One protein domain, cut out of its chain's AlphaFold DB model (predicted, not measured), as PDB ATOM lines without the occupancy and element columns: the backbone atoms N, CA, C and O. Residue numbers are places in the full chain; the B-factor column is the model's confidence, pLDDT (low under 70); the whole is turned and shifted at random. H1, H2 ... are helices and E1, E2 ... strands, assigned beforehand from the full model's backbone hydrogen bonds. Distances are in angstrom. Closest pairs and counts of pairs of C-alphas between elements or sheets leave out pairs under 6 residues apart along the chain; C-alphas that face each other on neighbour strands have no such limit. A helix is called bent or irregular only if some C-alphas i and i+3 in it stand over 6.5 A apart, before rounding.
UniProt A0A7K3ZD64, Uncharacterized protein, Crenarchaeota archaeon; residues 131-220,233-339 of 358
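What this domain is: This is residues 131 to 220 and 233 to 339 of the 358 residues of an uncharacterized protein of Crenarchaeota archaeon (UniProt A0A7K3ZD64). The model is a long rod with a bundle of three helices, H1, H3 and H6, at one end and a twisted sheet of six strands at the other. H4 reaches from beside H6 in the bundle onto one face of the sheet, where H5 folds back along it. The printed part has 197 residues, with six named helices and six named strands in the order H1 E1 E2 E3 E4 H2 H3 H4 H5 E5 E6 H6. The sheet runs E4 E3 E2 E1 E6 E5, antiparallel throughout, and the class is mixed, helices and strands. The whole is loose, with a radius of gyration of the C-alphas of 21.2 A, and spans 72 by 33 by 26 A.

How they stand to each other: H1, residues 134 to 154, touches H6, residues 317 to 338, at a shallow tilt of 15 degrees, opposite ways; their closest C-alphas, Gly 139 and Gly 332, are 3.8 A apart. E1, residues 157 to 165, E2, 176 to 182, E3, 186 to 193, and E4, 203 to 210, form a meander, each strand the antiparallel neighbour of the one before. Within hydrogen-bond range are N 161 and O 179 at 2.8 A, N 188 and O 180 at 2.9 A, and N 189 and O 208 at 2.8 A. H2, residues 214 to 220, is close to H1 but not clearly touching, nearest at the C-alphas of Phe 154 and Ala 215, 7.3 A. H3, residues 235 to 244, touches residues 329 to 337 of H6, closest at the C-alphas of Gly 239 and Gly 333, 4.0 A. H4, residues 246 to 270, is on the sheet at a height of 9.0 A, over E1, and only just slantwise to it at 31 degrees on the local plane. Residues 260 to 267 of H4 touch H5, residues 281 to 292, in a helical hairpin, with the C-alphas of Met 261 and Gly 291 closest at 4.2 A. H5 is on the same face, at a height of 8.7 A. E5, residues 296 to 303, and E6, 307 to 315, form a hairpin, with N 299 and O 311 at 2.9 A; E6 pairs with E1 through N 162 and O 312, 2.8 A. H6 only grazes the sheet, with residues 317 to 322. Every O i to N i+4 pair is within hydrogen-bond range in H1, H2, H3, H5 and H6, and 17 of 21 in H4.

Where its parts are: H1 begins at C-alpha 134 (198.884, 154.202, 214.473) and is 31.0 A long. H4, 34.3 A, is irregular, with C-alphas 261 and 264 7.3 A apart and a kink of 55 degrees near residue 264. E5 bends by 51 degrees at residue 300. E6 is 25.9 A long; H6, 31.8 A, ends at C-alpha 338 (196.722, 164.349, 209.411).

The domain as a whole: The C-alphas of Arg 133 and Ser 197 are the two farthest apart, 72.1 A. Residues 221 to 232 are not printed, and C-alphas 220 and 233 are 21.7 A apart across the cut. Of the links printed whole, none is long. The mean pLDDT of the printed part is 79.6; 47 residues are under 70, among them residues 191 to 209 and 267 to 279.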
ATOM      1  N   ILE A 131     192.222 150.889 209.258       66.75
ATOM      2  CA  ILE A 131     192.161 152.272 209.747       66.75
ATOM      3  C   ILE A 131     192.452 152.352 211.252       66.75
ATOM      4  O   ILE A 131     193.017 153.344 211.699       66.75
ATOM      5  N   ILE A 132     192.154 151.318 212.046       68.19
ATOM      6  CA  ILE A 132     192.454 151.290 213.492       68.19
ATOM      7  C   ILE A 132     193.923 150.881 213.724       68.19
ATOM      8  O   ILE A 132     194.220 149.856 214.332       68.19
ATOM      9  N   ARG A 133     194.879 151.659 213.199       73.88
ATOM     10  CA  ARG A 133     196.316 151.524 213.505       73.88
ATOM     11  C   ARG A 133     196.993 152.895 213.568       73.88
ATOM     12  O   ARG A 133     196.581 153.843 212.898       73.88
ATOM     13  N   GLY A 134     198.046 153.002 214.379       81.19
ATOM     14  CA  GLY A 134     198.884 154.202 214.473       81.19
ATOM     15  C   GLY A 134     198.121 155.460 214.909       81.19
ATOM     16  O   GLY A 134     197.298 155.422 215.821       81.19
ATOM     17  N   ARG A 135     198.390 156.594 214.246       82.88
ATOM     18  CA  ARG A 135     197.822 157.909 214.606       82.88
ATOM     19  C   ARG A 135     196.295 157.966 214.507       82.88
ATOM     20  O   ARG A 135     195.668 158.677 215.284       82.88
ATOM     21  N   VAL A 136     195.681 157.193 213.610       83.38
ATOM     22  CA  VAL A 136     194.216 157.158 213.490       83.38
ATOM     23  C   VAL A 136     193.567 156.515 214.718       83.38
ATOM     24  O   VAL A 136     192.554 157.017 215.201       83.38
ATOM     25  N   ALA A 137     194.170 155.452 215.262       85.50
ATOM     26  CA  ALA A 137     193.701 154.832 216.500       85.50
ATOM     27  C   ALA A 137     193.804 155.806 217.685       85.50
ATOM     28  O   ALA A 137     192.853 155.928 218.450       85.50
ATOM     29  N   LEU A 138     194.902 156.566 217.782       88.38
ATOM     30  CA  LEU A 138     195.062 157.612 218.800       88.38
ATOM     31  C   LEU A 138     193.952 158.672 218.706       88.38
ATOM     32  O   LEU A 138     193.305 158.982 219.705       88.38
ATOM     33  N   GLY A 139     193.692 159.199 217.504       89.44
ATOM     34  CA  GLY A 139     192.635 160.191 217.300       89.44
ATOM     35  C   GLY A 139     191.233 159.649 217.605       89.44
ATOM     36  O   GLY A 139     190.402 160.371 218.156       89.44
ATOM     37  N   LEU A 140     190.983 158.365 217.323       87.94
ATOM     38  CA  LEU A 140     189.750 157.676 217.709       87.94
ATOM     39  C   LEU A 140     189.609 157.543 219.228       87.94
ATOM     40  O   LEU A 140     188.537 157.836 219.747       87.94
ATOM     41  N   VAL A 141     190.668 157.147 219.940       90.69
ATOM     42  CA  VAL A 141     190.655 157.035 221.410       90.69
ATOM     43  C   VAL A 141     190.337 158.385 222.051       90.69
ATOM     44  O   VAL A 141     189.440 158.460 222.885       90.69
ATOM     45  N   ILE A 142     190.991 159.464 221.610       93.12
ATOM     46  CA  ILE A 142     190.720 160.822 222.109       93.12
ATOM     47  C   ILE A 142     189.257 161.214 221.852       93.12
ATOM     48  O   ILE A 142     188.581 161.729 222.743       93.12
ATOM     49  N   ALA A 143     188.734 160.928 220.655       89.56
ATOM     50  CA  ALA A 143     187.341 161.212 220.330       89.56
ATOM     51  C   ALA A 143     186.353 160.388 221.177       89.56
ATOM     52  O   ALA A 143     185.307 160.912 221.559       89.56
ATOM     53  N   ILE A 144     186.676 159.128 221.492       88.50
ATOM     54  CA  ILE A 144     185.872 158.260 222.367       88.50
ATOM     55  C   ILE A 144     185.877 158.785 223.805       88.50
ATOM     56  O   ILE A 144     184.815 158.833 224.419       88.50
ATOM     57  N   ILE A 145     187.024 159.241 224.319       93.12
ATOM     58  CA  ILE A 145     187.097 159.900 225.634       93.12
ATOM     59  C   ILE A 145     186.183 161.130 225.652       93.12
ATOM     60  O   ILE A 145     185.390 161.284 226.578       93.12
ATOM     61  N   GLY A 146     186.212 161.957 224.601       91.50
ATOM     62  CA  GLY A 146     185.286 163.087 224.462       91.50
ATOM     63  C   GLY A 146     183.811 162.661 224.472       91.50
ATOM     64  O   GLY A 146     182.988 163.282 225.141       91.50
ATOM     65  N   VAL A 147     183.462 161.561 223.797       88.94
ATOM     66  CA  VAL A 147     182.103 160.992 223.863       88.94
ATOM     67  C   VAL A 147     181.749 160.560 225.290       88.94
ATOM     68  O   VAL A 147     180.662 160.893 225.753       88.94
ATOM     69  N   GLY A 148     182.660 159.893 226.001       89.94
ATOM     70  CA  GLY A 148     182.473 159.517 227.406       89.94
ATOM     71  C   GLY A 148     182.216 160.727 228.306       89.94
ATOM     72  O   GLY A 148     181.238 160.736 229.046       89.94
ATOM     73  N   LEU A 149     183.012 161.792 228.167       92.25
ATOM     74  CA  LEU A 149     182.796 163.045 228.901       92.25
ATOM     75  C   LEU A 149     181.439 163.679 228.598       92.25
ATOM     76  O   LEU A 149     180.823 164.233 229.497       92.25
ATOM     77  N   SER A 150     180.950 163.577 227.361       88.31
ATOM     78  CA  SER A 150     179.627 164.107 226.990       88.31
ATOM     79  C   SER A 150     178.484 163.322 227.620       88.31
ATOM     80  O   SER A 150     177.453 163.899 227.947       88.31
ATOM     81  N   ILE A 151     178.662 162.010 227.789       87.62
ATOM     82  CA  ILE A 151     177.707 161.172 228.515       87.62
ATOM     83  C   ILE A 151     177.714 161.560 229.996       87.62
ATOM     84  O   ILE A 151     176.649 161.695 230.577       87.62
ATOM     85  N   SER A 152     178.876 161.807 230.603       89.50
ATOM     86  CA  SER A 152     178.938 162.277 231.995       89.50
ATOM     87  C   SER A 152     178.347 163.680 232.169       89.50
ATOM     88  O   SER A 152     177.569 163.902 233.089       89.50
ATOM     89  N   ALA A 153     178.669 164.606 231.259       90.00
ATOM     90  CA  ALA A 153     178.159 165.980 231.225       90.00
ATOM     91  C   ALA A 153     176.630 166.049 231.225       90.00
ATOM     92  O   ALA A 153     176.030 166.980 231.758       90.00
ATOM     93  N   PHE A 154     176.009 165.053 230.602       85.50
ATOM     94  CA  PHE A 154     174.574 164.957 230.464       85.50
ATOM     95  C   PHE A 154     173.844 164.891 231.808       85.50
ATOM     96  O   PHE A 154     172.880 165.623 232.013       85.50
ATOM     97  N   PHE A 155     174.336 164.052 232.718       85.75
ATOM     98  CA  PHE A 155     173.760 163.834 234.049       85.75
ATOM     99  C   PHE A 155     174.174 164.908 235.060       85.75
ATOM    100  O   PHE A 155     174.059 164.712 236.266       85.75
ATOM    101  N   MET A 156     174.729 166.019 234.583       89.19
ATOM    102  CA  MET A 156     175.178 167.121 235.416       89.19
ATOM    103  C   MET A 156     174.413 168.399 235.062       89.19
ATOM    104  O   MET A 156     173.956 168.542 233.926       89.19
ATOM    105  N   PRO A 157     174.308 169.369 235.987       90.50
ATOM    106  CA  PRO A 157     173.711 170.665 235.693       90.50
ATOM    107  C   PRO A 157     174.472 171.381 234.574       90.50
ATOM    108  O   PRO A 157     175.701 171.505 234.612       90.50
ATOM    109  N   TRP A 158     173.739 171.863 233.576       92.69
ATOM    110  CA  TRP A 158     174.271 172.678 232.479       92.69
ATOM    111  C   TRP A 158     174.172 174.160 232.804       92.69
ATOM    112  O   TRP A 158     175.005 174.945 232.358       92.69
ATOM    113  N   TYR A 159     173.172 174.526 233.601       93.06
ATOM    114  CA  TYR A 159     172.956 175.875 234.091       93.06
ATOM    115  C   TYR A 159     172.337 175.850 235.478       93.06
ATOM    116  O   TYR A 159     171.507 174.983 235.775       93.06
ATOM    117  N   SER A 160     172.696 176.823 236.303       93.00
ATOM    118  CA  SER A 160     172.062 177.018 237.601       93.00
ATOM    119  C   SER A 160     171.968 178.492 237.947       93.00
ATOM    120  O   SER A 160     172.937 179.225 237.766       93.00
ATOM    121  N   ILE A 161     170.829 178.885 238.504       91.38
ATOM    122  CA  ILE A 161     170.639 180.123 239.253       91.38
ATOM    123  C   ILE A 161     170.437 179.705 240.703       91.38
ATOM    124  O   ILE A 161     169.587 178.870 241.012       91.38
ATOM    125  N   THR A 162     171.233 180.268 241.594       90.31
ATOM    126  CA  THR A 162     171.216 179.961 243.021       90.31
ATOM    127  C   THR A 162     171.115 181.242 243.822       90.31
ATOM    128  O   THR A 162     171.648 182.268 243.411       90.31
ATOM    129  N   ALA A 163     170.432 181.179 244.952       86.12
ATOM    130  CA  ALA A 163     170.260 182.281 245.876       86.12
ATOM    131  C   ALA A 163     170.814 181.908 247.246       86.12
ATOM    132  O   ALA A 163     170.660 180.778 247.711       86.12
ATOM    133  N   PHE A 164     171.445 182.879 247.886       85.94
ATOM    134  CA  PHE A 164     171.898 182.813 249.262       85.94
ATOM    135  C   PHE A 164     171.341 184.029 249.999       85.94
ATOM    136  O   PHE A 164     171.685 185.161 249.659       85.94
ATOM    137  N   SER A 165     170.456 183.798 250.965       79.62
ATOM    138  CA  SER A 165     169.844 184.859 251.768       79.62
ATOM    139  C   SER A 165     170.593 185.013 253.089       79.62
ATOM    140  O   SER A 165     170.826 184.031 253.791       79.62
ATOM    141  N   GLU A 166     170.962 186.243 253.433       75.88
ATOM    142  CA  GLU A 166     171.670 186.567 254.682       75.88
ATOM    143  C   GLU A 166     170.711 186.692 255.879       75.88
ATOM    144  O   GLU A 166     171.133 186.648 257.034       75.88
ATOM    145  N   SER A 167     169.411 186.839 255.613       67.12
ATOM    146  CA  SER A 167     168.352 186.951 256.614       67.12
ATOM    147  C   SER A 167     167.067 186.238 256.164       67.12
ATOM    148  O   SER A 167     166.969 185.743 255.042       67.12
ATOM    149  N   GLY A 168     166.090 186.113 257.067       66.12
ATOM    150  CA  GLY A 168     164.808 185.462 256.782       66.12
ATOM    151  C   GLY A 168     164.832 183.920 256.824       66.12
ATOM    152  O   GLY A 168     165.834 183.311 257.211       66.12
ATOM    153  N   PRO A 169     163.721 183.260 256.443       60.47
ATOM    154  CA  PRO A 169     163.520 181.811 256.592       60.47
ATOM    155  C   PRO A 169     164.533 180.914 255.857       60.47
ATOM    156  O   PRO A 169     164.741 179.770 256.265       60.47
ATOM    157  N   LEU A 170     165.181 181.421 254.799       63.66
ATOM    158  CA  LEU A 170     166.189 180.687 254.021       63.66
ATOM    159  C   LEU A 170     167.627 180.856 254.509       63.66
ATOM    160  O   LEU A 170     168.479 180.069 254.099       63.66
ATOM    161  N   ALA A 171     167.908 181.786 255.427       65.25
ATOM    162  CA  ALA A 171     169.255 181.940 255.982       65.25
ATOM    163  C   ALA A 171     169.764 180.644 256.649       65.25
ATOM    164  O   ALA A 171     170.959 180.365 256.664       65.25
ATOM    165  N   VAL A 172     168.841 179.809 257.146       62.66
ATOM    166  CA  VAL A 172     169.135 178.505 257.767       62.66
ATOM    167  C   VAL A 172     169.301 177.377 256.731       62.66
ATOM    168  O   VAL A 172     169.928 176.363 257.024       62.66
ATOM    169  N   GLN A 173     168.757 177.534 255.519       64.62
ATOM    170  CA  GLN A 173     168.781 176.519 254.450       64.62
ATOM    171  C   GLN A 173     170.060 176.580 253.600       64.62
ATOM    172  O   GLN A 173     170.393 175.617 252.911       64.62
ATOM    173  N   GLY A 174     170.799 177.690 253.666       71.00
ATOM    174  CA  GLY A 174     171.983 177.905 252.842       71.00
ATOM    175  C   GLY A 174     171.627 178.171 251.377       71.00
ATOM    176  O   GLY A 174     170.610 178.788 251.063       71.00
ATOM    177  N   GLN A 175     172.500 177.749 250.462       79.00
ATOM    178  CA  GLN A 175     172.336 178.017 249.034       79.00
ATOM    179  C   GLN A 175     171.120 177.265 248.467       79.00
ATOM    180  O   GLN A 175     171.094 176.037 248.435       79.00
ATOM    181  N   THR A 176     170.136 178.012 247.969       78.94
ATOM    182  CA  THR A 176     168.895 177.483 247.388       78.94
ATOM    183  C   THR A 176     168.928 177.607 245.864       78.94
ATOM    184  O   THR A 176     169.321 178.641 245.325       78.94
ATOM    185  N   THR A 177     168.526 176.567 245.130       84.38
ATOM    186  CA  THR A 177     168.512 176.585 243.656       84.38
ATOM    187  C   THR A 177     167.218 177.192 243.120       84.38
ATOM    188  O   THR A 177     166.168 176.557 243.145       84.38
ATOM    189  N   LEU A 178     167.304 178.405 242.577       82.25
ATOM    190  CA  LEU A 178     166.186 179.100 241.939       82.25
ATOM    191  C   LEU A 178     165.866 178.545 240.557       82.25
ATOM    192  O   LEU A 178     164.717 178.435 240.175       82.25
ATOM    193  N   MET A 179     166.869 178.181 239.775       86.88
ATOM    194  CA  MET A 179     166.634 177.601 238.459       86.88
ATOM    195  C   MET A 179     167.734 176.610 238.168       86.88
ATOM    196  O   MET A 179     168.897 176.855 238.485       86.88
ATOM    197  N   THR A 180     167.393 175.507 237.524       88.69
ATOM    198  CA  THR A 180     168.399 174.622 236.955       88.69
ATOM    199  C   THR A 180     167.972 174.136 235.585       88.69
ATOM    200  O   THR A 180     166.791 173.910 235.329       88.69
ATOM    201  N   ILE A 181     168.952 174.005 234.695       88.81
ATOM    202  CA  ILE A 181     168.798 173.296 233.432       88.81
ATOM    203  C   ILE A 181     169.765 172.122 233.467       88.81
ATOM    204  O   ILE A 181     170.979 172.312 233.579       88.81
ATOM    205  N   SER A 182     169.227 170.915 233.381       85.25
ATOM    206  CA  SER A 182     169.973 169.659 233.439       85.25
ATOM    207  C   SER A 182     169.419 168.660 232.426       85.25
ATOM    208  O   SER A 182     168.291 168.793 231.948       85.25
ATOM    209  N   GLY A 183     170.225 167.667 232.058       77.06
ATOM    210  CA  GLY A 183     169.802 166.657 231.093       77.06
ATOM    211  C   GLY A 183     168.753 165.690 231.639       77.06
ATOM    212  O   GLY A 183     167.880 165.252 230.893       77.06
ATOM    213  N   ASP A 184     168.841 165.364 232.924       76.06
ATOM    214  CA  ASP A 184     167.984 164.409 233.626       76.06
ATOM    215  C   ASP A 184     166.673 165.038 234.114       76.06
ATOM    216  O   ASP A 184     165.618 164.432 233.934       76.06
ATOM    217  N   ASN A 185     166.719 166.261 234.655       75.25
ATOM    218  CA  ASN A 185     165.530 166.941 235.186       75.25
ATOM    219  C   ASN A 185     164.946 168.000 234.233       75.25
ATOM    220  O   ASN A 185     163.863 168.525 234.484       75.25
ATOM    221  N   GLY A 186     165.626 168.305 233.122       79.31
ATOM    222  CA  GLY A 186     165.206 169.342 232.183       79.31
ATOM    223  C   GLY A 186     165.369 170.746 232.767       79.31
ATOM    224  O   GLY A 186     166.359 171.032 233.442       79.31
ATOM    225  N   LEU A 187     164.411 171.624 232.476       81.62
ATOM    226  CA  LEU A 187     164.305 172.953 233.074       81.62
ATOM    227  C   LEU A 187     163.439 172.877 234.333       81.62
ATOM    228  O   LEU A 187     162.291 172.442 234.267       81.62
ATOM    229  N   LEU A 188     163.967 173.368 235.446       77.88
ATOM    230  CA  LEU A 188     163.226 173.603 236.679       77.88
ATOM    231  C   LEU A 188     163.382 175.071 237.060       77.88
ATOM    232  O   LEU A 188     164.511 175.558 237.151       77.88
ATOM    233  N   VAL A 189     162.264 175.759 237.278       75.75
ATOM    234  CA  VAL A 189     162.218 177.146 237.745       75.75
ATOM    235  C   VAL A 189     161.449 177.190 239.055       75.75
ATOM    236  O   VAL A 189     160.265 176.864 239.124       75.75
ATOM    237  N   ASN A 190     162.139 177.648 240.083       73.88
ATOM    238  CA  ASN A 190     161.620 177.922 241.402       73.88
ATOM    239  C   ASN A 190     161.713 179.430 241.650       73.88
ATOM    240  O   ASN A 190     162.783 180.027 241.516       73.88
ATOM    241  N   LEU A 191     160.601 180.057 242.012       65.19
ATOM    242  CA  LEU A 191     160.573 181.481 242.338       65.19
ATOM    243  C   LEU A 191     160.229 181.698 243.803       65.19
ATOM    244  O   LEU A 191     159.530 180.899 244.423       65.19
ATOM    245  N   PHE A 192     160.689 182.840 244.312       62.03
ATOM    246  CA  PHE A 192     160.083 183.497 245.460       62.03
ATOM    247  C   PHE A 192     158.898 184.309 244.940       62.03
ATOM    248  O   PHE A 192     159.085 185.376 244.357       62.03
ATOM    249  N   ILE A 193     157.689 183.777 245.080       53.47
ATOM    250  CA  ILE A 193     156.459 184.535 244.817       53.47
ATOM    251  C   ILE A 193     156.000 185.111 246.151       53.47
ATOM    252  O   ILE A 193     156.133 184.401 247.132       53.47
ATOM    253  N   GLY A 194     155.505 186.356 246.192       50.22
ATOM    254  CA  GLY A 194     154.925 187.018 247.372       50.22
ATOM    255  C   GLY A 194     154.785 188.536 247.182       50.22
ATOM    256  O   GLY A 194     155.655 189.158 246.573       50.22
ATOM    257  N   THR A 195     153.696 189.131 247.670       45.75
ATOM    258  CA  THR A 195     153.435 190.586 247.667       45.75
ATOM    259  C   THR A 195     153.979 191.263 248.934       45.75
ATOM    260  O   THR A 195     154.307 190.596 249.907       45.75
ATOM    261  N   GLU A 196     154.129 192.596 248.914       45.50
ATOM    262  CA  GLU A 196     154.592 193.404 250.066       45.50
ATOM    263  C   GLU A 196     153.595 193.436 251.243       45.50
ATOM    264  O   GLU A 196     153.939 193.860 252.347       45.50
ATOM    265  N   SER A 197     152.359 192.984 251.026       37.75
ATOM    266  CA  SER A 197     151.401 192.673 252.081       37.75
ATOM    267  C   SER A 197     151.796 191.367 252.767       37.75
ATOM    268  O   SER A 197     152.378 190.491 252.145       37.75
ATOM    269  N   SER A 198     151.488 191.242 254.053       40.41
ATOM    270  CA  SER A 198     151.701 190.092 254.947       40.41
ATOM    271  C   SER A 198     151.003 188.793 254.495       40.41
ATOM    272  O   SER A 198     150.270 188.171 255.261       40.41
ATOM    273  N   ASP A 199     151.178 188.403 253.238       43.06
ATOM    274  CA  ASP A 199     150.499 187.294 252.610       43.06
ATOM    275  C   ASP A 199     151.328 186.025 252.751       43.06
ATOM    276  O   ASP A 199     152.518 185.933 252.424       43.06
ATOM    277  N   SER A 200     150.618 185.000 253.207       41.16
ATOM    278  CA  SER A 200     151.062 183.621 253.396       41.16
ATOM    279  C   SER A 200     151.422 182.915 252.076       41.16
ATOM    280  O   SER A 200     151.528 181.698 252.049       41.16
ATOM    281  N   SER A 201     151.598 183.653 250.980       42.31
ATOM    282  CA  SER A 201     151.993 183.167 249.656       42.31
ATOM    283  C   SER A 201     153.479 183.388 249.356       42.31
ATOM    284  O   SER A 201     153.948 182.953 248.306       42.31
ATOM    285  N   SER A 202     154.206 184.041 250.272       50.28
ATOM    286  CA  SER A 202     155.601 184.460 250.133       50.28
ATOM    287  C   SER A 202     156.620 183.314 250.240       50.28
ATOM    288  O   SER A 202     157.396 183.258 251.188       50.28
ATOM    289  N   GLY A 203     156.597 182.362 249.303       52.62
ATOM    290  CA  GLY A 203     157.309 181.082 249.406       52.62
ATOM    291  C   GLY A 203     158.145 180.667 248.202       52.62
ATOM    292  O   GLY A 203     157.888 181.065 247.068       52.62
ATOM    293  N   PHE A 204     159.150 179.823 248.458       60.84
ATOM    294  CA  PHE A 204     159.892 179.109 247.419       60.84
ATOM    295  C   PHE A 204     158.993 178.048 246.776       60.84
ATOM    296  O   PHE A 204     158.743 177.003 247.369       60.84
ATOM    297  N   THR A 205     158.506 178.299 245.563       59.19
ATOM    298  CA  THR A 205     157.627 177.365 244.845       59.19
ATOM    299  C   THR A 205     158.164 177.058 243.456       59.19
ATOM    300  O   THR A 205     158.718 177.935 242.790       59.19
ATOM    301  N   ASN A 206     157.979 175.817 242.999       62.66
ATOM    302  CA  ASN A 206     158.201 175.467 241.600       62.66
ATOM    303  C   ASN A 206     157.069 176.083 240.775       62.66
ATOM    304  O   ASN A 206     155.896 175.816 241.029       62.66
ATOM    305  N   ILE A 207     157.425 176.954 239.838       60.91
ATOM    306  CA  ILE A 207     156.458 177.672 238.999       60.91
ATOM    307  C   ILE A 207     156.420 177.144 237.571       60.91
ATOM    308  O   ILE A 207     155.460 177.384 236.843       60.91
ATOM    309  N   ALA A 208     157.486 176.469 237.150       65.44
ATOM    310  CA  ALA A 208     157.609 175.937 235.813       65.44
ATOM    311  C   ALA A 208     158.605 174.783 235.814       65.44
ATOM    312  O   ALA A 208     159.759 174.911 236.231       65.44
ATOM    313  N   SER A 209     158.162 173.667 235.250       68.19
ATOM    314  CA  SER A 209     159.018 172.539 234.931       68.19
ATOM    315  C   SER A 209     158.838 172.179 233.463       68.19
ATOM    316  O   SER A 209     157.720 172.111 232.956       68.19
ATOM    317  N   ALA A 210     159.940 171.954 232.760       71.00
ATOM    318  CA  ALA A 210     159.911 171.397 231.419       71.00
ATOM    319  C   ALA A 210     160.910 170.248 231.352       71.00
ATOM    320  O   ALA A 210     162.112 170.439 231.151       71.00
ATOM    321  N   GLN A 211     160.394 169.033 231.520       70.31
ATOM    322  CA  GLN A 211     161.170 167.822 231.299       70.31
ATOM    323  C   GLN A 211     161.423 167.659 229.801       70.31
ATOM    324  O   GLN A 211     160.490 167.541 229.004       70.31
ATOM    325  N   MET A 212     162.693 167.634 229.415       68.81
ATOM    326  CA  MET A 212     163.098 167.366 228.040       68.81
ATOM    327  C   MET A 212     163.847 166.034 227.986       68.81
ATOM    328  O   MET A 212     164.756 165.814 228.783       68.81
ATOM    329  N   PRO A 213     163.530 165.139 227.033       68.12
ATOM    330  CA  PRO A 213     164.113 163.801 226.964       68.12
ATOM    331  C   PRO A 213     165.501 163.814 226.312       68.12
ATOM    332  O   PRO A 213     165.794 163.058 225.379       68.12
ATOM    333  N   PHE A 214     166.384 164.688 226.784       71.94
ATOM    334  CA  PHE A 214     167.706 164.883 226.207       71.94
ATOM    335  C   PHE A 214     168.574 163.607 226.261       71.94
ATOM    336  O   PHE A 214     169.437 163.418 225.402       71.94
ATOM    337  N   ALA A 215     168.294 162.687 227.194       69.19
ATOM    338  CA  ALA A 215     169.014 161.418 227.345       69.19
ATOM    339  C   ALA A 215     168.952 160.580 226.064       69.19
ATOM    340  O   ALA A 215     169.954 160.030 225.601       69.19
ATOM    341  N   ILE A 216     167.769 160.536 225.450       72.19
ATOM    342  CA  ILE A 216     167.516 159.785 224.221       72.19
ATOM    343  C   ILE A 216     168.244 160.438 223.044       72.19
ATOM    344  O   ILE A 216     168.787 159.729 222.195       72.19
ATOM    345  N   ILE A 217     168.329 161.772 223.019       76.44
ATOM    346  CA  ILE A 217     169.053 162.516 221.980       76.44
ATOM    347  C   ILE A 217     170.538 162.162 221.990       76.44
ATOM    348  O   ILE A 217     171.123 161.876 220.940       76.44
ATOM    349  N   ILE A 218     171.140 162.112 223.175       72.94
ATOM    350  CA  ILE A 218     172.551 161.755 223.315       72.94
ATOM    351  C   ILE A 218     172.777 160.278 223.010       72.94
ATOM    352  O   ILE A 218     173.674 159.966 222.224       72.94
ATOM    353  N   ALA A 219     171.954 159.375 223.549       75.44
ATOM    354  CA  ALA A 219     172.058 157.943 223.264       75.44
ATOM    355  C   ALA A 219     171.982 157.664 221.752       75.44
ATOM    356  O   ALA A 219     172.828 156.953 221.202       75.44
ATOM    357  N   ALA A 220     171.041 158.306 221.054       81.62
ATOM    358  CA  ALA A 220     170.940 158.260 219.600       81.62
ATOM    359  C   ALA A 220     172.214 158.777 218.918       81.62
ATOM    360  O   ALA A 220     172.743 158.125 218.016       81.62
ATOM    361  N   ARG A 233     184.757 154.529 205.225       76.56
ATOM    362  CA  ARG A 233     185.380 154.293 203.906       76.56
ATOM    363  C   ARG A 233     186.658 155.101 203.683       76.56
ATOM    364  O   ARG A 233     187.376 154.863 202.725       76.56
ATOM    365  N   ASN A 234     186.876 156.141 204.482       79.31
ATOM    366  CA  ASN A 234     187.992 157.068 204.330       79.31
ATOM    367  C   ASN A 234     188.233 157.766 205.677       79.31
ATOM    368  O   ASN A 234     187.295 158.342 206.239       79.31
ATOM    369  N   ALA A 235     189.476 157.732 206.164       79.25
ATOM    370  CA  ALA A 235     189.883 158.376 207.410       79.25
ATOM    371  C   ALA A 235     189.586 159.888 207.408       79.25
ATOM    372  O   ALA A 235     189.032 160.399 208.376       79.25
ATOM    373  N   ASN A 236     189.795 160.590 206.288       82.31
ATOM    374  CA  ASN A 236     189.480 162.020 206.172       82.31
ATOM    375  C   ASN A 236     187.983 162.299 206.338       82.31
ATOM    376  O   ASN A 236     187.596 163.282 206.969       82.31
ATOM    377  N   LYS A 237     187.123 161.422 205.797       84.50
ATOM    378  CA  LYS A 237     185.666 161.552 205.966       84.50
ATOM    379  C   LYS A 237     185.256 161.310 207.418       84.50
ATOM    380  O   LYS A 237     184.365 162.001 207.901       84.50
ATOM    381  N   LEU A 238     185.901 160.372 208.112       85.00
ATOM    382  CA  LEU A 238     185.668 160.132 209.538       85.00
ATOM    383  C   LEU A 238     186.134 161.314 210.397       85.00
ATOM    384  O   LEU A 238     185.368 161.789 211.228       85.00
ATOM    385  N   GLY A 239     187.333 161.844 210.143       85.06
ATOM    386  CA  GLY A 239     187.841 163.028 210.835       85.06
ATOM    387  C   GLY A 239     186.934 164.247 210.645       85.06
ATOM    388  O   GLY A 239     186.589 164.906 211.621       85.06
ATOM    389  N   ASN A 240     186.440 164.492 209.425       89.56
ATOM    390  CA  ASN A 240     185.437 165.539 209.185       89.56
ATOM    391  C   ASN A 240     184.143 165.291 209.974       89.56
ATOM    392  O   ASN A 240     183.617 166.226 210.566       89.56
ATOM    393  N   LYS A 241     183.634 164.053 210.026       88.19
ATOM    394  CA  LYS A 241     182.441 163.734 210.829       88.19
ATOM    395  C   LYS A 241     182.650 164.005 212.318       88.19
ATOM    396  O   LYS A 241     181.721 164.467 212.969       88.19
ATOM    397  N   LEU A 242     183.841 163.741 212.857       88.19
ATOM    398  CA  LEU A 242     184.153 164.046 214.256       88.19
ATOM    399  C   LEU A 242     184.227 165.556 214.509       88.19
ATOM    400  O   LEU A 242     183.637 166.016 215.483       88.19
ATOM    401  N   ILE A 243     184.867 166.312 213.608       90.19
ATOM    402  CA  ILE A 243     184.956 167.778 213.690       90.19
ATOM    403  C   ILE A 243     183.564 168.408 213.586       90.19
ATOM    404  O   ILE A 243     183.189 169.176 214.454       90.19
ATOM    405  N   PHE A 244     182.756 168.059 212.582       88.00
ATOM    406  CA  PHE A 244     181.399 168.610 212.450       88.00
ATOM    407  C   PHE A 244     180.426 168.067 213.506       88.00
ATOM    408  O   PHE A 244     179.435 168.713 213.835       88.00
ATOM    409  N   GLY A 245     180.732 166.908 214.089       83.19
ATOM    410  CA  GLY A 245     179.976 166.321 215.190       83.19
ATOM    411  C   GLY A 245     180.011 167.139 216.482       83.19
ATOM    412  O   GLY A 245     179.244 166.819 217.390       83.19
ATOM    413  N   ILE A 246     180.851 168.179 216.581       87.50
ATOM    414  CA  ILE A 246     180.818 169.128 217.705       87.50
ATOM    415  C   ILE A 246     179.556 169.982 217.717       87.50
ATOM    416  O   ILE A 246     179.119 170.371 218.790       87.50
ATOM    417  N   ILE A 247     178.949 170.246 216.553       85.69
ATOM    418  CA  ILE A 247     177.758 171.102 216.462       85.69
ATOM    419  C   ILE A 247     176.635 170.495 217.306       85.69
ATOM    420  O   ILE A 247     176.038 171.177 218.129       85.69
ATOM    421  N   GLY A 248     176.418 169.183 217.176       79.62
ATOM    422  CA  GLY A 248     175.434 168.471 217.993       79.62
ATOM    423  C   GLY A 248     175.809 168.383 219.477       79.62
ATOM    424  O   GLY A 248     174.924 168.261 220.312       79.62
ATOM    425  N   MET A 249     177.099 168.459 219.813       82.56
ATOM    426  CA  MET A 249     177.594 168.376 221.193       82.56
ATOM    427  C   MET A 249     177.517 169.713 221.935       82.56
ATOM    428  O   MET A 249     177.304 169.724 223.139       82.56
ATOM    429  N   LEU A 250     177.671 170.830 221.221       89.12
ATOM    430  CA  LEU A 250     177.523 172.179 221.771       89.12
ATOM    431  C   LEU A 250     176.067 172.660 221.763       89.12
ATOM    432  O   LEU A 250     175.748 173.631 222.444       89.12
ATOM    433  N   LEU A 251     175.179 171.977 221.031       85.69
ATOM    434  CA  LEU A 251     173.758 172.314 220.941       85.69
ATOM    435  C   LEU A 251     173.077 172.491 222.315       85.69
ATOM    436  O   LEU A 251     172.374 173.487 222.459       85.69
ATOM    437  N   PRO A 252     173.303 171.637 223.339       82.81
ATOM    438  CA  PRO A 252     172.729 171.847 224.670       82.81
ATOM    439  C   PRO A 252     173.149 173.179 225.306       82.81
ATOM    440  O   PRO A 252     172.316 173.872 225.876       82.81
ATOM    441  N   ILE A 253     174.418 173.575 225.159       89.88
ATOM    442  CA  ILE A 253     174.932 174.844 225.700       89.88
ATOM    443  C   ILE A 253     174.320 176.025 224.951       89.88
ATOM    444  O   ILE A 253     173.867 176.981 225.570       89.88
ATOM    445  N   ILE A 254     174.289 175.955 223.617       90.25
ATOM    446  CA  ILE A 254     173.686 177.002 222.782       90.25
ATOM    447  C   ILE A 254     172.213 177.177 223.162       90.25
ATOM    448  O   ILE A 254     171.751 178.299 223.332       90.25
ATOM    449  N   PHE A 255     171.494 176.071 223.348       85.88
ATOM    450  CA  PHE A 255     170.095 176.078 223.752       85.88
ATOM    451  C   PHE A 255     169.891 176.689 225.144       85.88
ATOM    452  O   PHE A 255     169.023 177.542 225.304       85.88
ATOM    453  N   VAL A 256     170.725 176.321 226.121       88.69
ATOM    454  CA  VAL A 256     170.740 176.936 227.460       88.69
ATOM    455  C   VAL A 256     170.938 178.446 227.367       88.69
ATOM    456  O   VAL A 256     170.157 179.194 227.947       88.69
ATOM    457  N   ILE A 257     171.942 178.902 226.614       91.62
ATOM    458  CA  ILE A 257     172.233 180.332 226.463       91.62
ATOM    459  C   ILE A 257     171.035 181.051 225.841       91.62
ATOM    460  O   ILE A 257     170.632 182.091 226.349       91.62
ATOM    461  N   ILE A 258     170.429 180.481 224.794       90.50
ATOM    462  CA  ILE A 258     169.234 181.054 224.163       90.50
ATOM    463  C   ILE A 258     168.086 181.157 225.170       90.50
ATOM    464  O   ILE A 258     167.500 182.229 225.274       90.50
ATOM    465  N   ILE A 259     167.789 180.092 225.928       85.25
ATOM    466  CA  ILE A 259     166.740 180.109 226.963       85.25
ATOM    467  C   ILE A 259     166.988 181.241 227.958       85.25
ATOM    468  O   ILE A 259     166.082 182.020 228.233       85.25
ATOM    469  N   VAL A 260     168.212 181.345 228.477       89.56
ATOM    470  CA  VAL A 260     168.566 182.364 229.471       89.56
ATOM    471  C   VAL A 260     168.437 183.770 228.884       89.56
ATOM    472  O   VAL A 260     167.897 184.656 229.539       89.56
ATOM    473  N   MET A 261     168.855 183.974 227.631       89.31
ATOM    474  CA  MET A 261     168.725 185.261 226.940       89.31
ATOM    475  C   MET A 261     167.269 185.686 226.725       89.31
ATOM    476  O   MET A 261     166.990 186.881 226.714       89.31
ATOM    477  N   VAL A 262     166.342 184.736 226.556       88.06
ATOM    478  CA  VAL A 262     164.913 185.039 226.366       88.06
ATOM    479  C   VAL A 262     164.110 185.050 227.669       88.06
ATOM    480  O   VAL A 262     162.928 185.389 227.627       88.06
ATOM    481  N   LEU A 263     164.718 184.736 228.823       82.56
ATOM    482  CA  LEU A 263     164.044 184.776 230.129       82.56
ATOM    483  C   LEU A 263     163.294 186.094 230.383       82.56
ATOM    484  O   LEU A 263     162.137 186.012 230.792       82.56
ATOM    485  N   PRO A 264     163.856 187.290 230.102       82.88
ATOM    486  CA  PRO A 264     163.119 188.543 230.265       82.88
ATOM    487  C   PRO A 264     161.797 188.587 229.494       82.88
ATOM    488  O   PRO A 264     160.764 188.971 230.036       82.88
ATOM    489  N   SER A 265     161.800 188.123 228.243       79.06
ATOM    490  CA  SER A 265     160.595 188.066 227.409       79.06
ATOM    491  C   SER A 265     159.578 187.051 227.933       79.06
ATOM    492  O   SER A 265     158.374 187.259 227.790       79.06
ATOM    493  N   LEU A 266     160.049 185.970 228.565       72.88
ATOM    494  CA  LEU A 266     159.179 184.985 229.204       72.88
ATOM    495  C   LEU A 266     158.477 185.554 230.440       72.88
ATOM    496  O   LEU A 266     157.344 185.162 230.685       72.88
ATOM    497  N   ILE A 267     159.076 186.497 231.177       68.62
ATOM    498  CA  ILE A 267     158.389 187.175 232.292       68.62
ATOM    499  C   ILE A 267     157.215 187.989 231.782       68.62
ATOM    500  O   ILE A 267     156.129 187.878 232.335       68.62
ATOM    501  N   SER A 268     157.412 188.794 230.736       64.81
ATOM    502  CA  SER A 268     156.329 189.607 230.173       64.81
ATOM    503  C   SER A 268     155.181 188.742 229.645       64.81
ATOM    504  O   SER A 268     154.030 189.159 229.683       64.81
ATOM    505  N   ALA A 269     155.482 187.530 229.168       64.31
ATOM    506  CA  ALA A 269     154.463 186.549 228.813       64.31
ATOM    507  C   ALA A 269     153.823 185.897 230.057       64.31
ATOM    508  O   ALA A 269     152.611 185.703 230.095       64.31
ATOM    509  N   ALA A 270     154.619 185.585 231.083       59.34
ATOM    510  CA  ALA A 270     154.167 184.943 232.315       59.34
ATOM    511  C   ALA A 270     153.333 185.867 233.211       59.34
ATOM    512  O   ALA A 270     152.409 185.392 233.861       59.34
ATOM    513  N   SER A 271     153.577 187.178 233.218       58.25
ATOM    514  CA  SER A 271     152.717 188.137 233.924       58.25
ATOM    515  C   SER A 271     151.289 188.152 233.365       58.25
ATOM    516  O   SER A 271     150.347 188.374 234.118       58.25
ATOM    517  N   GLY A 272     151.104 187.818 232.081       56.84
ATOM    518  CA  GLY A 272     149.786 187.567 231.484       56.84
ATOM    519  C   GLY A 272     149.155 186.217 231.862       56.84
ATOM    520  O   GLY A 272     147.964 186.016 231.655       56.84
ATOM    521  N   LEU A 273     149.923 185.275 232.424       52.41
ATOM    522  CA  LEU A 273     149.403 184.000 232.943       52.41
ATOM    523  C   LEU A 273     148.897 184.116 234.388       52.41
ATOM    524  O   LEU A 273     148.073 183.306 234.811       52.41
ATOM    525  N   PHE A 274     149.361 185.125 235.133       55.84
ATOM    526  CA  PHE A 274     149.000 185.363 236.533       55.84
ATOM    527  C   PHE A 274     148.362 186.750 236.717       55.84
ATOM    528  O   PHE A 274     148.957 187.627 237.350       55.84
ATOM    529  N   PRO A 275     147.146 186.978 236.185       51.06
ATOM    530  CA  PRO A 275     146.467 188.265 236.321       51.06
ATOM    531  C   PRO A 275     146.308 188.654 237.801       51.06
ATOM    532  O   PRO A 275     146.008 187.816 238.648       51.06
ATOM    533  N   GLY A 276     146.584 189.914 238.142       51.59
ATOM    534  CA  GLY A 276     146.567 190.405 239.528       51.59
ATOM    535  C   GLY A 276     147.852 190.170 240.337       51.59
ATOM    536  O   GLY A 276     147.981 190.737 241.418       51.59
ATOM    537  N   GLN A 277     148.833 189.415 239.823       53.56
ATOM    538  CA  GLN A 277     150.170 189.335 240.421       53.56
ATOM    539  C   GLN A 277     151.170 190.161 239.610       53.56
ATOM    540  O   GLN A 277     151.546 189.812 238.493       53.56
ATOM    541  N   THR A 278     151.627 191.276 240.179       59.12
ATOM    542  CA  THR A 278     152.713 192.061 239.590       59.12
ATOM    543  C   THR A 278     154.048 191.446 239.975       59.12
ATOM    544  O   THR A 278     154.361 191.335 241.160       59.12
ATOM    545  N   VAL A 279     154.853 191.077 238.978       67.38
ATOM    546  CA  VAL A 279     156.247 190.686 239.208       67.38
ATOM    547  C   VAL A 279     156.977 191.890 239.814       67.38
ATOM    548  O   VAL A 279     156.964 192.958 239.200       67.38
ATOM    549  N   PRO A 280     157.594 191.766 241.006       70.31
ATOM    550  CA  PRO A 280     158.298 192.883 241.621       70.31
ATOM    551  C   PRO A 280     159.400 193.412 240.696       70.31
ATOM    552  O   PRO A 280     160.141 192.629 240.096       70.31
ATOM    553  N   MET A 281     159.565 194.735 240.626       75.44
ATOM    554  CA  MET A 281     160.579 195.386 239.780       75.44
ATOM    555  C   MET A 281     162.004 194.873 240.072       75.44
ATOM    556  O   MET A 281     162.868 194.840 239.199       75.44
ATOM    557  N   GLN A 282     162.260 194.418 241.301       77.19
ATOM    558  CA  GLN A 282     163.508 193.777 241.717       77.19
ATOM    559  C   GLN A 282     163.755 192.450 240.981       77.19
ATOM    560  O   GLN A 282     164.875 192.191 240.541       77.19
ATOM    561  N   VAL A 283     162.714 191.626 240.816       76.94
ATOM    562  CA  VAL A 283     162.773 190.352 240.080       76.94
ATOM    563  C   VAL A 283     162.977 190.618 238.589       76.94
ATOM    564  O   VAL A 283     163.810 189.969 237.959       76.94
ATOM    565  N   GLU A 284     162.279 191.613 238.040       81.06
ATOM    566  CA  GLU A 284     162.436 192.024 236.642       81.06
ATOM    567  C   GLU A 284     163.871 192.493 236.347       81.06
ATOM    568  O   GLU A 284     164.510 192.009 235.411       81.06
ATOM    569  N   ASN A 285     164.429 193.366 237.192       85.62
ATOM    570  CA  ASN A 285     165.807 193.850 237.059       85.62
ATOM    571  C   ASN A 285     166.844 192.728 237.190       85.62
ATOM    572  O   ASN A 285     167.825 192.707 236.441       85.62
ATOM    573  N   LEU A 286     166.633 191.786 238.111       87.12
ATOM    574  CA  LEU A 286     167.498 190.621 238.262       87.12
ATOM    575  C   LEU A 286     167.483 189.769 236.989       87.12
ATOM    576  O   LEU A 286     168.538 189.441 236.451       87.12
ATOM    577  N   ILE A 287     166.305 189.443 236.461       86.31
ATOM    578  CA  ILE A 287     166.214 188.572 235.286       86.31
ATOM    579  C   ILE A 287     166.711 189.280 234.018       86.31
ATOM    580  O   ILE A 287     167.386 188.649 233.206       86.31
ATOM    581  N   ASN A 288     166.489 190.589 233.872       89.88
ATOM    582  CA  ASN A 288     167.121 191.399 232.820       89.88
ATOM    583  C   ASN A 288     168.659 191.344 232.907       89.88
ATOM    584  O   ASN A 288     169.352 191.225 231.890       89.88
ATOM    585  N   THR A 289     169.205 191.379 234.122       92.75
ATOM    586  CA  THR A 289     170.652 191.265 234.354       92.75
ATOM    587  C   THR A 289     171.180 189.878 233.972       92.75
ATOM    588  O   THR A 289     172.202 189.764 233.290       92.75
ATOM    589  N   ILE A 290     170.450 188.822 234.338       92.19
ATOM    590  CA  ILE A 290     170.776 187.430 233.995       92.19
ATOM    591  C   ILE A 290     170.713 187.214 232.476       92.19
ATOM    592  O   ILE A 290     171.644 186.663 231.891       92.19
ATOM    593  N   GLY A 291     169.650 187.691 231.822       90.75
ATOM    594  CA  GLY A 291     169.451 187.550 230.379       90.75
ATOM    595  C   GLY A 291     170.484 188.311 229.544       90.75
ATOM    596  O   GLY A 291     170.894 187.829 228.488       90.75
ATOM    597  N   SER A 292     170.964 189.461 230.032       93.38
ATOM    598  CA  SER A 292     172.045 190.224 229.387       93.38
ATOM    599  C   SER A 292     173.439 189.628 229.613       93.38
ATOM    600  O   SER A 292     174.323 189.825 228.779       93.38
ATOM    601  N   ASN A 293     173.636 188.851 230.684       94.81
ATOM    602  CA  ASN A 293     174.897 188.177 231.005       94.81
ATOM    603  C   ASN A 293     174.692 186.664 231.197       94.81
ATOM    604  O   ASN A 293     174.914 186.137 232.291       94.81
ATOM    605  N   PRO A 294     174.308 185.924 230.141       92.75
ATOM    606  CA  PRO A 294     173.817 184.555 230.278       92.75
ATOM    607  C   PRO A 294     174.894 183.547 230.696       92.75
ATOM    608  O   PRO A 294     174.551 182.477 231.178       92.75
ATOM    609  N   ILE A 295     176.187 183.851 230.530       94.12
ATOM    610  CA  ILE A 295     177.290 182.919 230.840       94.12
ATOM    611  C   ILE A 295     177.493 182.766 232.352       94.12
ATOM    612  O   ILE A 295     177.785 181.665 232.824       94.12
ATOM    613  N   GLY A 296     177.328 183.853 233.102       94.75
ATOM    614  CA  GLY A 296     177.414 183.847 234.552       94.75
ATOM    615  C   GLY A 296     177.552 185.239 235.150       94.75
ATOM    616  O   GLY A 296     177.908 186.194 234.457       94.75
ATOM    617  N   GLY A 297     177.275 185.337 236.445       95.38
ATOM    618  CA  GLY A 297     177.327 186.587 237.185       95.38
ATOM    619  C   GLY A 297     176.822 186.436 238.612       95.38
ATOM    620  O   GLY A 297     176.341 185.380 239.025       95.38
ATOM    621  N   VAL A 298     176.977 187.514 239.375       94.38
ATOM    622  CA  VAL A 298     176.527 187.606 240.761       94.38
ATOM    623  C   VAL A 298     175.860 188.960 240.956       94.38
ATOM    624  O   VAL A 298     176.393 189.981 240.521       94.38
ATOM    625  N   GLN A 299     174.710 188.973 241.623       92.19
ATOM    626  CA  GLN A 299     173.987 190.190 241.968       92.19
ATOM    627  C   GLN A 299     173.339 190.041 243.339       92.19
ATOM    628  O   GLN A 299     172.648 189.061 243.604       92.19
ATOM    629  N   THR A 300     173.523 191.034 244.203       89.12
ATOM    630  CA  THR A 300     172.788 191.119 245.468       89.12
ATOM    631  C   THR A 300     171.546 191.974 245.267       89.12
ATOM    632  O   THR A 300     171.610 193.046 244.667       89.12
ATOM    633  N   THR A 301     170.398 191.481 245.721       82.94
ATOM    634  CA  THR A 301     169.105 192.165 245.632       82.94
ATOM    635  C   THR A 301     168.366 192.017 246.955       82.94
ATOM    636  O   THR A 301     168.468 190.993 247.627       82.94
ATOM    637  N   LEU A 302     167.642 193.064 247.344       77.62
ATOM    638  CA  LEU A 302     166.785 193.044 248.520       77.62
ATOM    639  C   LEU A 302     165.404 192.529 248.110       77.62
ATOM    640  O   LEU A 302     164.706 193.198 247.347       77.62
ATOM    641  N   PHE A 303     165.016 191.360 248.613       72.75
ATOM    642  CA  PHE A 303     163.649 190.861 248.467       72.75
ATOM    643  C   PHE A 303     162.828 191.228 249.708       72.75
ATOM    644  O   PHE A 303     163.351 191.092 250.816       72.75
ATOM    645  N   PRO A 304     161.551 191.632 249.560       63.06
ATOM    646  CA  PRO A 304     160.721 192.070 250.685       63.06
ATOM    647  C   PRO A 304     160.652 191.065 251.847       63.06
ATOM    648  O   PRO A 304     160.737 191.464 253.002       63.06
ATOM    649  N   VAL A 305     160.568 189.763 251.544       62.25
ATOM    650  CA  VAL A 305     160.404 188.694 252.552       62.25
ATOM    651  C   VAL A 305     161.714 187.966 252.876       62.25
ATOM    652  O   VAL A 305     161.925 187.515 254.000       62.25
ATOM    653  N   MET A 306     162.632 187.888 251.911       64.44
ATOM    654  CA  MET A 306     163.880 187.116 252.042       64.44
ATOM    655  C   MET A 306     165.072 187.975 252.474       64.44
ATOM    656  O   MET A 306     166.169 187.459 252.666       64.44
ATOM    657  N   GLY A 307     164.881 189.292 252.587       71.12
ATOM    658  CA  GLY A 307     165.943 190.229 252.913       71.12
ATOM    659  C   GLY A 307     167.044 190.280 251.852       71.12
ATOM    660  O   GLY A 307     166.809 190.061 250.658       71.12
ATOM    661  N   SER A 308     168.256 190.635 252.287       82.62
ATOM    662  CA  SER A 308     169.436 190.724 251.422       82.62
ATOM    663  C   SER A 308     169.772 189.335 250.887       82.62
ATOM    664  O   SER A 308     170.098 188.427 251.654       82.62
ATOM    665  N   THR A 309     169.645 189.156 249.574       82.62
ATOM    666  CA  THR A 309     169.882 187.873 248.912       82.62
ATOM    667  C   THR A 309     170.874 188.047 247.775       82.62
ATOM    668  O   THR A 309     170.654 188.819 246.840       82.62
ATOM    669  N   THR A 310     171.966 187.293 247.834       90.38
ATOM    670  CA  THR A 310     172.941 187.186 246.754       90.38
ATOM    671  C   THR A 310     172.517 186.085 245.797       90.38
ATOM    672  O   THR A 310     172.411 184.918 246.172       90.38
ATOM    673  N   VAL A 311     172.295 186.457 244.544       90.06
ATOM    674  CA  VAL A 311     171.958 185.547 243.453       90.06
ATOM    675  C   VAL A 311     173.196 185.326 242.595       90.06
ATOM    676  O   VAL A 311     173.812 186.280 242.125       90.06
ATOM    677  N   ASN A 312     173.562 184.065 242.391       93.69
ATOM    678  CA  ASN A 312     174.656 183.629 241.529       93.69
ATOM    679  C   ASN A 312     174.091 182.755 240.411       93.69
ATOM    680  O   ASN A 312     173.357 181.799 240.682       93.69
ATOM    681  N   TRP A 313     174.445 183.067 239.169       95.19
ATOM    682  CA  TRP A 313     174.064 182.283 238.006       95.19
ATOM    683  C   TRP A 313     175.270 181.935 237.147       95.19
ATOM    684  O   TRP A 313     176.280 182.639 237.133       95.19
ATOM    685  N   GLY A 314     175.134 180.871 236.366       95.69
ATOM    686  CA  GLY A 314     176.088 180.576 235.311       95.69
ATOM    687  C   GLY A 314     176.025 179.156 234.787       95.69
ATOM    688  O   GLY A 314     175.210 178.328 235.208       95.69
ATOM    689  N   LEU A 315     176.923 178.899 233.838       95.31
ATOM    690  CA  LEU A 315     177.153 177.573 233.283       95.31
ATOM    691  C   LEU A 315     177.560 176.592 234.390       95.31
ATOM    692  O   LEU A 315     178.495 176.828 235.153       95.31
ATOM    693  N   GLY A 316     176.855 175.468 234.454       92.69
ATOM    694  CA  GLY A 316     177.171 174.377 235.364       92.69
ATOM    695  C   GLY A 316     178.323 173.507 234.854       92.69
ATOM    696  O   GLY A 316     178.770 173.612 233.707       92.69
ATOM    697  N   ILE A 317     178.782 172.585 235.702       92.88
ATOM    698  CA  ILE A 317     179.879 171.655 235.388       92.88
ATOM    699  C   ILE A 317     179.617 170.843 234.104       92.88
ATOM    700  O   ILE A 317     180.543 170.599 233.329       92.88
ATOM    701  N   GLY A 318     178.357 170.492 233.821       92.06
ATOM    702  CA  GLY A 318     177.983 169.763 232.610       92.06
ATOM    703  C   GLY A 318     178.266 170.557 231.332       92.06
ATOM    704  O   GLY A 318     178.799 170.010 230.368       92.06
ATOM    705  N   ALA A 319     178.018 171.869 231.333       93.38
ATOM    706  CA  ALA A 319     178.322 172.720 230.182       93.38
ATOM    707  C   ALA A 319     179.832 172.762 229.893       93.38
ATOM    708  O   ALA A 319     180.248 172.586 228.746       93.38
ATOM    709  N   TYR A 320     180.672 172.898 230.923       94.50
ATOM    710  CA  TYR A 320     182.128 172.854 230.751       94.50
ATOM    711  C   TYR A 320     182.617 171.502 230.219       94.50
ATOM    712  O   TYR A 320     183.486 171.458 229.345       94.50
ATOM    713  N   LEU A 321     182.032 170.394 230.680       94.38
ATOM    714  CA  LEU A 321     182.371 169.064 230.175       94.38
ATOM    715  C   LEU A 321     181.994 168.879 228.700       94.38
ATOM    716  O   LEU A 321     182.776 168.281 227.960       94.38
ATOM    717  N   PHE A 322     180.867 169.428 228.237       92.50
ATOM    718  CA  PHE A 322     180.529 169.442 226.808       92.50
ATOM    719  C   PHE A 322     181.543 170.239 225.975       92.50
ATOM    720  O   PHE A 322     181.914 169.797 224.885       92.50
ATOM    721  N   ILE A 323     182.046 171.369 226.487       94.62
ATOM    722  CA  ILE A 323     183.099 172.156 225.819       94.62
ATOM    723  C   ILE A 323     184.389 171.337 225.715       94.62
ATOM    724  O   ILE A 323     184.952 171.204 224.626       94.62
ATOM    725  N   ILE A 324     184.840 170.740 226.820       95.75
ATOM    726  CA  ILE A 324     186.047 169.900 226.845       95.75
ATOM    727  C   ILE A 324     185.884 168.711 225.892       95.75
ATOM    728  O   ILE A 324     186.773 168.425 225.089       95.75
ATOM    729  N   ALA A 325     184.732 168.044 225.920       93.56
ATOM    730  CA  ALA A 325     184.425 166.945 225.019       93.56
ATOM    731  C   ALA A 325     184.470 167.356 223.538       93.56
ATOM    732  O   ALA A 325     185.017 166.618 222.709       93.56
ATOM    733  N   ALA A 326     183.946 168.539 223.205       93.88
ATOM    734  CA  ALA A 326     184.000 169.087 221.855       93.88
ATOM    735  C   ALA A 326     185.449 169.355 221.422       93.88
ATOM    736  O   ALA A 326     185.838 168.957 220.322       93.88
ATOM    737  N   ILE A 327     186.275 169.934 222.301       95.88
ATOM    738  CA  ILE A 327     187.710 170.155 222.058       95.88
ATOM    739  C   ILE A 327     188.424 168.824 221.791       95.88
ATOM    740  O   ILE A 327     189.136 168.699 220.792       95.88
ATOM    741  N   LEU A 328     188.193 167.798 222.617       95.81
ATOM    742  CA  LEU A 328     188.787 166.472 222.414       95.81
ATOM    743  C   LEU A 328     188.363 165.860 221.074       95.81
ATOM    744  O   LEU A 328     189.197 165.315 220.351       95.81
ATOM    745  N   LYS A 329     187.092 165.996 220.683       92.69
ATOM    746  CA  LYS A 329     186.624 165.550 219.364       92.69
ATOM    747  C   LYS A 329     187.302 166.281 218.209       92.69
ATOM    748  O   LYS A 329     187.633 165.633 217.215       92.69
ATOM    749  N   ILE A 330     187.522 167.591 218.330       94.44
ATOM    750  CA  ILE A 330     188.249 168.384 217.327       94.44
ATOM    751  C   ILE A 330     189.677 167.866 217.205       94.44
ATOM    752  O   ILE A 330     190.102 167.522 216.101       94.44
ATOM    753  N   ILE A 331     190.387 167.740 218.330       94.81
ATOM    754  CA  ILE A 331     191.764 167.233 218.377       94.81
ATOM    755  C   ILE A 331     191.833 165.835 217.749       94.81
ATOM    756  O   ILE A 331     192.622 165.606 216.831       94.81
ATOM    757  N   GLY A 332     190.957 164.918 218.169       92.88
ATOM    758  CA  GLY A 332     190.870 163.568 217.613       92.88
ATOM    759  C   GLY A 332     190.597 163.570 216.106       92.88
ATOM    760  O   GLY A 332     191.276 162.879 215.348       92.88
ATOM    761  N   GLY A 333     189.664 164.405 215.643       91.81
ATOM    762  CA  GLY A 333     189.350 164.569 214.225       91.81
ATOM    763  C   GLY A 333     190.519 165.107 213.393       91.81
ATOM    764  O   GLY A 333     190.777 164.588 212.302       91.81
ATOM    765  N   PHE A 334     191.265 166.092 213.904       93.44
ATOM    766  CA  PHE A 334     192.468 166.623 213.250       93.44
ATOM    767  C   PHE A 334     193.594 165.588 213.173       93.44
ATOM    768  O   PHE A 334     194.211 165.437 212.115       93.44
ATOM    769  N   ILE A 335     193.830 164.831 214.247       91.75
ATOM    770  CA  ILE A 335     194.826 163.749 214.262       91.75
ATOM    771  C   ILE A 335     194.489 162.698 213.196       91.75
ATOM    772  O   ILE A 335     195.369 162.267 212.452       91.75
ATOM    773  N   ILE A 336     193.213 162.322 213.059       89.75
ATOM    774  CA  ILE A 336     192.781 161.361 212.033       89.75
ATOM    775  C   ILE A 336     192.997 161.913 210.615       89.75
ATOM    776  O   ILE A 336     193.425 161.164 209.740       89.75
ATOM    777  N   LYS A 337     192.731 163.204 210.374       87.56
ATOM    778  CA  LYS A 337     192.927 163.836 209.051       87.56
ATOM    779  C   LYS A 337     194.396 163.972 208.653       87.56
ATOM    780  O   LYS A 337     194.702 163.957 207.467       87.56
ATOM    781  N   THR A 338     195.278 164.154 209.629       85.38
ATOM    782  CA  THR A 338     196.722 164.349 209.411       85.38
ATOM    783  C   THR A 338     197.510 163.040 209.463       85.38
ATOM    784  O   THR A 338     198.717 163.031 209.218       85.38
ATOM    785  N   ALA A 339     196.854 161.920 209.771       81.31
ATOM    786  CA  ALA A 339     197.489 160.617 209.743       81.31
ATOM    787  C   ALA A 339     197.881 160.239 208.300       81.31
ATOM    788  O   ALA A 339     197.062 160.396 207.389       81.31
TER     789      ALA A 339